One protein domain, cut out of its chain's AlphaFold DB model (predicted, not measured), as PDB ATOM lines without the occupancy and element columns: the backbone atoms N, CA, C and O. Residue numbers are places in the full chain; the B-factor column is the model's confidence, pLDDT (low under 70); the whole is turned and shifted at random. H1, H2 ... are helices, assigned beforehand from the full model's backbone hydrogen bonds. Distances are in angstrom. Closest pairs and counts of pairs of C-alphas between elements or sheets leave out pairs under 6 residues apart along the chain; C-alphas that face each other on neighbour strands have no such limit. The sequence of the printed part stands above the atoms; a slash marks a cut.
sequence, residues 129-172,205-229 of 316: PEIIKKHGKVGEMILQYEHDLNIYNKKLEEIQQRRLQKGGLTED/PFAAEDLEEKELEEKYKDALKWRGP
ATOM      1  N   PRO A 129     -10.948 -44.770   7.272       89.25
ATOM      2  CA  PRO A 129     -10.093 -44.241   8.339       89.25
ATOM      3  C   PRO A 129      -9.479 -42.868   8.039       89.25
ATOM      4  O   PRO A 129      -9.337 -42.043   8.944       89.25
ATOM      5  N   GLU A 130      -9.152 -42.587   6.778       89.12
ATOM      6  CA  GLU A 130      -8.603 -41.292   6.364       89.12
ATOM      7  C   GLU A 130      -9.620 -40.162   6.544       89.12
ATOM      8  O   GLU A 130      -9.276 -39.085   7.032       89.12
ATOM      9  N   ILE A 131     -10.894 -40.427   6.237       87.19
ATOM     10  CA  ILE A 131     -11.988 -39.467   6.420       87.19
ATOM     11  C   ILE A 131     -12.214 -39.212   7.911       87.19
ATOM     12  O   ILE A 131     -12.364 -38.061   8.316       87.19
ATOM     13  N   ILE A 132     -12.164 -40.250   8.753       88.69
ATOM     14  CA  ILE A 132     -12.248 -40.088  10.213       88.69
ATOM     15  C   ILE A 132     -11.121 -39.176  10.714       88.69
ATOM     16  O   ILE A 132     -11.376 -38.224  11.451       88.69
ATOM     17  N   LYS A 133      -9.881 -39.428  10.282       89.25
ATOM     18  CA  LYS A 133      -8.713 -38.634  10.686       89.25
ATOM     19  C   LYS A 133      -8.803 -37.181  10.210       89.25
ATOM     20  O   LYS A 133      -8.367 -36.280  10.929       89.25
ATOM     21  N   LYS A 134      -9.356 -36.946   9.016       90.69
ATOM     22  CA  LYS A 134      -9.545 -35.606   8.440       90.69
ATOM     23  C   LYS A 134     -10.667 -34.829   9.142       90.69
ATOM     24  O   LYS A 134     -10.561 -33.614   9.257       90.69
ATOM     25  N   HIS A 135     -11.701 -35.499   9.662       93.31
ATOM     26  CA  HIS A 135     -12.952 -34.862  10.110       93.31
ATOM     27  C   HIS A 135     -12.735 -33.812  11.200       93.31
ATOM     28  O   HIS A 135     -13.236 -32.695  11.083       93.31
ATOM     29  N   GLY A 136     -11.916 -34.144  12.199       90.06
ATOM     30  CA  GLY A 136     -11.559 -33.228  13.284       90.06
ATOM     31  C   GLY A 136     -10.600 -32.100  12.892       90.06
ATOM     32  O   GLY A 136     -10.388 -31.193  13.687       90.06
ATOM     33  N   LYS A 137     -10.020 -32.148  11.687       94.12
ATOM     34  CA  LYS A 137      -8.997 -31.206  11.208       94.12
ATOM     35  C   LYS A 137      -9.494 -30.259  10.121       94.12
ATOM     36  O   LYS A 137      -8.756 -29.362   9.730       94.12
ATOM     37  N   VAL A 138     -10.728 -30.424   9.636       93.19
ATOM     38  CA  VAL A 138     -11.288 -29.582   8.563       93.19
ATOM     39  C   VAL A 138     -11.241 -28.098   8.937       93.19
ATOM     40  O   VAL A 138     -10.829 -27.281   8.124       93.19
ATOM     41  N   GLY A 139     -11.589 -27.744  10.179       92.50
ATOM     42  CA  GLY A 139     -11.509 -26.355  10.640       92.50
ATOM     43  C   GLY A 139     -10.086 -25.789  10.636       92.50
ATOM     44  O   GLY A 139      -9.870 -24.675  10.173       92.50
ATOM     45  N   GLU A 140      -9.103 -26.566  11.100       94.06
ATOM     46  CA  GLU A 140      -7.685 -26.168  11.085       94.06
ATOM     47  C   GLU A 140      -7.166 -25.996   9.654       94.06
ATOM     48  O   GLU A 140      -6.490 -25.016   9.356       94.06
ATOM     49  N   MET A 141      -7.538 -26.915   8.760       94.25
ATOM     50  CA  MET A 141      -7.210 -26.863   7.337       94.25
ATOM     51  C   MET A 141      -7.755 -25.587   6.682       94.25
ATOM     52  O   MET A 141      -7.016 -24.899   5.987       94.25
ATOM     53  N   ILE A 142      -9.021 -25.238   6.930       90.88
ATOM     54  CA  ILE A 142      -9.641 -24.028   6.367       90.88
ATOM     55  C   ILE A 142      -8.966 -22.767   6.896       90.88
ATOM     56  O   ILE A 142      -8.653 -21.880   6.112       90.88
ATOM     57  N   LEU A 143      -8.697 -22.694   8.203       92.06
ATOM     58  CA  LEU A 143      -7.985 -21.559   8.796       92.06
ATOM     59  C   LEU A 143      -6.592 -21.377   8.184       92.06
ATOM     60  O   LEU A 143      -6.181 -20.249   7.915       92.06
ATOM     61  N   GLN A 144      -5.884 -22.483   7.955       94.25
ATOM     62  CA  GLN A 144      -4.586 -22.470   7.295       94.25
ATOM     63  C   GLN A 144      -4.712 -21.963   5.854       94.25
ATOM     64  O   GLN A 144      -3.979 -21.059   5.471       94.25
ATOM     65  N   TYR A 145      -5.678 -22.465   5.081       90.12
ATOM     66  CA  TYR A 145      -5.897 -22.011   3.708       90.12
ATOM     67  C   TYR A 145      -6.334 -20.543   3.616       90.12
ATOM     68  O   TYR A 145      -5.835 -19.823   2.758       90.12
ATOM     69  N   GLU A 146      -7.212 -20.062   4.500       85.25
ATOM     70  CA  GLU A 146      -7.588 -18.641   4.581       85.25
ATOM     71  C   GLU A 146      -6.356 -17.758   4.865       85.25
ATOM     72  O   GLU A 146      -6.158 -16.726   4.219       85.25
ATOM     73  N   HIS A 147      -5.494 -18.180   5.796       91.56
ATOM     74  CA  HIS A 147      -4.246 -17.484   6.113       91.56
ATOM     75  C   HIS A 147      -3.263 -17.479   4.934       91.56
ATOM     76  O   HIS A 147      -2.718 -16.430   4.580       91.56
ATOM     77  N   ASP A 148      -3.077 -18.634   4.304       91.62
ATOM     78  CA  ASP A 148      -2.200 -18.821   3.155       91.62
ATOM     79  C   ASP A 148      -2.642 -17.974   1.960       91.62
ATOM     80  O   ASP A 148      -1.809 -17.310   1.347       91.62
ATOM     81  N   LEU A 149      -3.947 -17.912   1.675       82.56
ATOM     82  CA  LEU A 149      -4.498 -17.058   0.621       82.56
ATOM     83  C   LEU A 149      -4.284 -15.571   0.904       82.56
ATOM     84  O   LEU A 149      -4.014 -14.814  -0.025       82.56
ATOM     85  N   ASN A 150      -4.378 -15.139   2.164       83.50
ATOM     86  CA  ASN A 150      -4.101 -13.750   2.527       83.50
ATOM     87  C   ASN A 150      -2.626 -13.392   2.266       83.50
ATOM     88  O   ASN A 150      -2.326 -12.379   1.634       83.50
ATOM     89  N   ILE A 151      -1.694 -14.262   2.676       89.94
ATOM     90  CA  ILE A 151      -0.263 -14.065   2.394       89.94
ATOM     91  C   ILE A 151       0.007 -14.097   0.887       89.94
ATOM     92  O   ILE A 151       0.745 -13.248   0.386       89.94
ATOM     93  N   TYR A 152      -0.578 -15.061   0.177       84.25
ATOM     94  CA  TYR A 152      -0.467 -15.195  -1.272       84.25
ATOM     95  C   TYR A 152      -0.910 -13.910  -1.979       84.25
ATOM     96  O   TYR A 152      -0.137 -13.349  -2.749       84.25
ATOM     97  N   ASN A 153      -2.107 -13.401  -1.667       76.50
ATOM     98  CA  ASN A 153      -2.652 -12.197  -2.296       76.50
ATOM     99  C   ASN A 153      -1.768 -10.974  -2.034       76.50
ATOM    100  O   ASN A 153      -1.442 -10.256  -2.974       76.50
ATOM    101  N   LYS A 154      -1.303 -10.780  -0.792       79.81
ATOM    102  CA  LYS A 154      -0.397  -9.674  -0.457       79.81
ATOM    103  C   LYS A 154       0.904  -9.728  -1.266       79.81
ATOM    104  O   LYS A 154       1.357  -8.716  -1.790       79.81
ATOM    105  N   LYS A 155       1.508 -10.912  -1.394       82.56
ATOM    106  CA  LYS A 155       2.738 -11.088  -2.183       82.56
ATOM    107  C   LYS A 155       2.500 -10.909  -3.679       82.56
ATOM    108  O   LYS A 155       3.338 -10.334  -4.365       82.56
ATOM    109  N   LEU A 156       1.354 -11.366  -4.178       78.12
ATOM    110  CA  LEU A 156       0.959 -11.162  -5.566       78.12
ATOM    111  C   LEU A 156       0.776  -9.668  -5.876       78.12
ATOM    112  O   LEU A 156       1.229  -9.202  -6.920       78.12
ATOM    113  N   GLU A 157       0.181  -8.901  -4.961       71.06
ATOM    114  CA  GLU A 157       0.087  -7.438  -5.058       71.06
ATOM    115  C   GLU A 157       1.474  -6.779  -5.079       71.06
ATOM    116  O   GLU A 157       1.724  -5.902  -5.903       71.06
ATOM    117  N   GLU A 158       2.414  -7.226  -4.240       79.06
ATOM    118  CA  GLU A 158       3.799  -6.732  -4.243       79.06
ATOM    119  C   GLU A 158       4.511  -7.003  -5.585       79.06
ATOM    120  O   GLU A 158       5.183  -6.113  -6.113       79.06
ATOM    121  N   ILE A 159       4.338  -8.197  -6.170       70.75
ATOM    122  CA  ILE A 159       4.841  -8.534  -7.515       70.75
ATOM    123  C   ILE A 159       4.233  -7.586  -8.557       70.75
ATOM    124  O   ILE A 159       4.946  -7.027  -9.393       70.75
ATOM    125  N   GLN A 160       2.919  -7.358  -8.499       65.81
ATOM    126  CA  GLN A 160       2.224  -6.461  -9.424       65.81
ATOM    127  C   GLN A 160       2.711  -5.014  -9.306       65.81
ATOM    128  O   GLN A 160       2.940  -4.365 -10.326       65.81
ATOM    129  N   GLN A 161       2.936  -4.516  -8.092       69.44
ATOM    130  CA  GLN A 161       3.460  -3.170  -7.866       69.44
ATOM    131  C   GLN A 161       4.880  -3.005  -8.427       69.44
ATOM    132  O   GLN A 161       5.176  -1.999  -9.073       69.44
ATOM    133  N   ARG A 162       5.747  -4.021  -8.295       79.31
ATOM    134  CA  ARG A 162       7.069  -4.016  -8.951       79.31
ATOM    135  C   ARG A 162       6.962  -3.987 -10.477       79.31
ATOM    136  O   ARG A 162       7.697  -3.238 -11.122       79.31
ATOM    137  N   ARG A 163       6.019  -4.737 -11.063       67.31
ATOM    138  CA  ARG A 163       5.744  -4.690 -12.513       67.31
ATOM    139  C   ARG A 163       5.310  -3.290 -12.963       67.31
ATOM    140  O   ARG A 163       5.808  -2.808 -13.977       67.31
ATOM    141  N   LEU A 164       4.436  -2.623 -12.205       62.47
ATOM    142  CA  LEU A 164       3.974  -1.258 -12.499       62.47
ATOM    143  C   LEU A 164       5.117  -0.235 -12.452       62.47
ATOM    144  O   LEU A 164       5.254   0.571 -13.372       62.47
ATOM    145  N   GLN A 165       5.986  -0.324 -11.440       69.38
ATOM    146  CA  GLN A 165       7.170   0.535 -11.311       69.38
ATOM    147  C   GLN A 165       8.150   0.352 -12.479       69.38
ATOM    148  O   GLN A 165       8.649   1.337 -13.022       69.38
ATOM    149  N   LYS A 166       8.387  -0.893 -12.918       66.25
ATOM    150  CA  LYS A 166       9.209  -1.188 -14.106       66.25
ATOM    151  C   LYS A 166       8.567  -0.712 -15.414       66.25
ATOM    152  O   LYS A 166       9.280  -0.362 -16.347       66.25
ATOM    153  N   GLY A 167       7.235  -0.713 -15.486       56.38
ATOM    154  CA  GLY A 167       6.459  -0.290 -16.655       56.38
ATOM    155  C   GLY A 167       6.284   1.226 -16.811       56.38
ATOM    156  O   GLY A 167       5.695   1.649 -17.801       56.38
ATOM    157  N   GLY A 168       6.761   2.043 -15.862       45.97
ATOM    158  CA  GLY A 168       6.685   3.509 -15.935       45.97
ATOM    159  C   GLY A 168       5.275   4.097 -15.771       45.97
ATOM    160  O   GLY A 168       5.054   5.249 -16.136       45.97
ATOM    161  N   LEU A 169       4.320   3.331 -15.237       44.00
ATOM    162  CA  LEU A 169       2.948   3.782 -14.988       44.00
ATOM    163  C   LEU A 169       2.813   4.212 -13.521       44.00
ATOM    164  O   LEU A 169       2.710   3.369 -12.633       44.00
ATOM    165  N   THR A 170       2.824   5.519 -13.251       40.25
ATOM    166  CA  THR A 170       2.429   6.075 -11.945       40.25
ATOM    167  C   THR A 170       0.906   6.059 -11.802       40.25
ATOM    168  O   THR A 170       0.192   6.385 -12.748       40.25
ATOM    169  N   GLU A 171       0.424   5.642 -10.626       40.66
ATOM    170  CA  GLU A 171      -0.990   5.432 -10.290       40.66
ATOM    171  C   GLU A 171      -1.847   6.702 -10.474       40.66
ATOM    172  O   GLU A 171      -1.712   7.648  -9.705       40.66
ATOM    173  N   ASP A 172      -2.797   6.681 -11.414       36.19
ATOM    174  CA  ASP A 172      -4.044   7.442 -11.277       36.19
ATOM    175  C   ASP A 172      -5.043   6.563 -10.497       36.19
ATOM    176  O   ASP A 172      -5.324   5.412 -10.867       36.19
ATOM    177  N   PRO A 205      11.574  -8.287 -19.500       58.47
ATOM    178  CA  PRO A 205      11.814  -7.417 -18.336       58.47
ATOM    179  C   PRO A 205      11.141  -7.881 -17.033       58.47
ATOM    180  O   PRO A 205      11.491  -7.398 -15.949       58.47
ATOM    181  N   PHE A 206      10.204  -8.827 -17.136       63.38
ATOM    182  CA  PHE A 206       9.448  -9.394 -16.017       63.38
ATOM    183  C   PHE A 206       9.812 -10.857 -15.718       63.38
ATOM    184  O   PHE A 206       9.098 -11.530 -14.984       63.38
ATOM    185  N   ALA A 207      10.914 -11.380 -16.275       62.97
ATOM    186  CA  ALA A 207      11.304 -12.784 -16.100       62.97
ATOM    187  C   ALA A 207      11.463 -13.189 -14.624       62.97
ATOM    188  O   ALA A 207      11.105 -14.304 -14.249       62.97
ATOM    189  N   ALA A 208      11.986 -12.282 -13.794       72.19
ATOM    190  CA  ALA A 208      12.161 -12.512 -12.363       72.19
ATOM    191  C   ALA A 208      10.812 -12.557 -11.626       72.19
ATOM    192  O   ALA A 208      10.576 -13.474 -10.848       72.19
ATOM    193  N   GLU A 209       9.913 -11.612 -11.913       75.25
ATOM    194  CA  GLU A 209       8.562 -11.568 -11.348       75.25
ATOM    195  C   GLU A 209       7.718 -12.785 -11.745       75.25
ATOM    196  O   GLU A 209       6.977 -13.308 -10.921       75.25
ATOM    197  N   ASP A 210       7.840 -13.258 -12.987       62.59
ATOM    198  CA  ASP A 210       7.118 -14.441 -13.468       62.59
ATOM    199  C   ASP A 210       7.634 -15.734 -12.823       62.59
ATOM    200  O   ASP A 210       6.855 -16.657 -12.575       62.59
ATOM    201  N   LEU A 211       8.941 -15.823 -12.549       75.44
ATOM    202  CA  LEU A 211       9.509 -16.938 -11.794       75.44
ATOM    203  C   LEU A 211       9.021 -16.912 -10.341       75.44
ATOM    204  O   LEU A 211       8.559 -17.930  -9.836       75.44
ATOM    205  N   GLU A 212       9.058 -15.741  -9.704       81.44
ATOM    206  CA  GLU A 212       8.587 -15.551  -8.332       81.44
ATOM    207  C   GLU A 212       7.087 -15.854  -8.191       81.44
ATOM    208  O   GLU A 212       6.687 -16.521  -7.241       81.44
ATOM    209  N   GLU A 213       6.251 -15.432  -9.146       74.56
ATOM    210  CA  GLU A 213       4.819 -15.753  -9.168       74.56
ATOM    211  C   GLU A 213       4.587 -17.266  -9.271       74.56
ATOM    212  O   GLU A 213       3.787 -17.809  -8.515       74.56
ATOM    213  N   LYS A 214       5.335 -17.979 -10.123       73.81
ATOM    214  CA  LYS A 214       5.240 -19.448 -10.223       73.81
ATOM    215  C   LYS A 214       5.675 -20.159  -8.945       73.81
ATOM    216  O   LYS A 214       5.019 -21.106  -8.515       73.81
ATOM    217  N   GLU A 215       6.774 -19.723  -8.332       84.75
ATOM    218  CA  GLU A 215       7.229 -20.260  -7.044       84.75
ATOM    219  C   GLU A 215       6.196 -20.002  -5.941       84.75
ATOM    220  O   GLU A 215       5.961 -20.854  -5.078       84.75
ATOM    221  N   LEU A 216       5.539 -18.841  -5.990       82.94
ATOM    222  CA  LEU A 216       4.460 -18.470  -5.088       82.94
ATOM    223  C   LEU A 216       3.216 -19.350  -5.301       82.94
ATOM    224  O   LEU A 216       2.666 -19.861  -4.325       82.94
ATOM    225  N   GLU A 217       2.797 -19.574  -6.547       80.88
ATOM    226  CA  GLU A 217       1.688 -20.471  -6.894       80.88
ATOM    227  C   GLU A 217       1.950 -21.911  -6.432       80.88
ATOM    228  O   GLU A 217       1.085 -22.515  -5.796       80.88
ATOM    229  N   GLU A 218       3.150 -22.446  -6.671       86.38
ATOM    230  CA  GLU A 218       3.514 -23.803  -6.242       86.38
ATOM    231  C   GLU A 218       3.539 -23.922  -4.712       86.38
ATOM    232  O   GLU A 218       3.031 -24.896  -4.149       86.38
ATOM    233  N   LYS A 219       4.062 -22.903  -4.014       93.75
ATOM    234  CA  LYS A 219       4.089 -22.868  -2.546       93.75
ATOM    235  C   LYS A 219       2.687 -22.915  -1.934       93.75
ATOM    236  O   LYS A 219       2.507 -23.539  -0.890       93.75
ATOM    237  N   TYR A 220       1.712 -22.255  -2.558       87.25
ATOM    238  CA  TYR A 220       0.347 -22.114  -2.040       87.25
ATOM    239  C   TYR A 220      -0.690 -22.958  -2.804       87.25
ATOM    240  O   TYR A 220      -1.897 -22.733  -2.673       87.25
ATOM    241  N   LYS A 221      -0.244 -23.966  -3.567       86.88
ATOM    242  CA  LYS A 221      -1.083 -24.760  -4.481       86.88
ATOM    243  C   LYS A 221      -2.316 -25.387  -3.840       86.88
ATOM    244  O   LYS A 221      -3.376 -25.407  -4.458       86.88
ATOM    245  N   ASP A 222      -2.209 -25.871  -2.604       85.31
ATOM    246  CA  ASP A 222      -3.320 -26.546  -1.930       85.31
ATOM    247  C   ASP A 222      -4.422 -25.554  -1.550       85.31
ATOM    248  O   ASP A 222      -5.601 -25.823  -1.776       85.31
ATOM    249  N   ALA A 223      -4.042 -24.369  -1.062       79.00
ATOM    250  CA  ALA A 223      -4.976 -23.291  -0.754       79.00
ATOM    251  C   ALA A 223      -5.618 -22.719  -2.032       79.00
ATOM    252  O   ALA A 223      -6.820 -22.453  -2.061       79.00
ATOM    253  N   LEU A 224      -4.842 -22.590  -3.117       73.62
ATOM    254  CA  LEU A 224      -5.337 -22.166  -4.431       73.62
ATOM    255  C   LEU A 224      -6.311 -23.185  -5.035       73.62
ATOM    256  O   LEU A 224      -7.354 -22.800  -5.565       73.62
ATOM    257  N   LYS A 225      -6.004 -24.481  -4.914       75.88
ATOM    258  CA  LYS A 225      -6.887 -25.575  -5.327       75.88
ATOM    259  C   LYS A 225      -8.167 -25.598  -4.494       75.88
ATOM    260  O   LYS A 225      -9.242 -25.740  -5.066       75.88
ATOM    261  N   TRP A 226      -8.060 -25.430  -3.173       76.75
ATOM    262  CA  TRP A 226      -9.201 -25.395  -2.254       76.75
ATOM    263  C   TRP A 226     -10.142 -24.222  -2.530       76.75
ATOM    264  O   TRP A 226     -11.349 -24.418  -2.646       76.75
ATOM    265  N   ARG A 227      -9.596 -23.012  -2.705       66.00
ATOM    266  CA  ARG A 227     -10.378 -21.831  -3.103       66.00
ATOM    267  C   ARG A 227     -11.099 -22.048  -4.438       66.00
ATOM    268  O   ARG A 227     -12.105 -21.401  -4.720       66.00
ATOM    269  N   GLY A 228     -10.556 -22.923  -5.277       48.56
ATOM    270  CA  GLY A 228     -10.952 -23.056  -6.660       48.56
ATOM    271  C   GLY A 228     -10.359 -21.944  -7.535       48.56
ATOM    272  O   GLY A 228      -9.703 -20.998  -7.062       48.56
ATOM    273  N   PRO A 229     -10.556 -22.062  -8.854       43.88
ATOM    274  CA  PRO A 229      -9.941 -21.164  -9.814       43.88
ATOM    275  C   PRO A 229     -10.487 -19.733  -9.660       43.88
ATOM    276  O   PRO A 229     -11.701 -19.522  -9.641       43.88
TER     277      PRO A 229
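Overview. This is residues 129 to 172 and 205 to 229 of the 316 residues of an uncharacterized protein of Candidatus Kuenenbacteria bacterium (UniProt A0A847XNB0). One long helix, H2, makes the backbone of a rod, with the shorter H3 side by side with part of it and running opposite ways. The short H4 crosses H2 nearly at right angles, and the short H1 sticks out beyond the beginning of H2, with residues 129 to 140 standing free. The printed part has 69 residues with four named helices, in the order H1, H2, H3, H4, and no named strand; the class is all helix. It is only just loose, close to extended, with a radius of gyration of the C-alphas of 16.4 A and spans of 55 by 24 by 16 A.

Along the chain. H1 is residues 129 to 135, 10.0 A from first to last C-alpha, beginning at C-alpha 129 at (-10.093, -44.241, 8.339). H2 is residues 138 to 166, 41.7 A long, and ends at C-alpha 166 at (9.209, -1.188, -14.106). After the cut, H3 is residues 207 to 219, 18.4 A long. H4 is residues 221 to 227, 9.8 A long, and ends at C-alpha 227 at (-10.378, -21.831, -3.103).

Arrangement. H1 and H2 meet only through their link, which is tight. H1 is apart from H3 and from H4. H2 touches H3 with residues 152 to 163 alone, at a shallow tilt of 3 degrees, opposite ways; their closest C-alphas, of Ile 159 and Glu 209, are 6.1 A apart. H2 touches H4 with residues 145 to 149 alone, about perpendicular at 73 degrees; their closest C-alphas, of Tyr 145 and Ala 223, are 4.7 A apart. H3 and H4 are close but not clearly touching, with their closest C-alphas, of Glu 217 and Leu 224, 7.6 A apart. In H1, H2, H3 and H4 every O i to N i+4 pair is within hydrogen-bond range.

Size, cuts and confidence. The two C-alphas farthest apart, of Pro 129 and Gly 168, are 56.1 A apart. Residues 173 to 204 are not printed, and C-alphas 172 and 205 are 22.8 A apart across this cut, which lies in the link from H2 to H3. The mean pLDDT of the printed part is 76.7; residues 160 to 161, 163 to 172, 205 to 207, 210 and 227 to 229 are under 70.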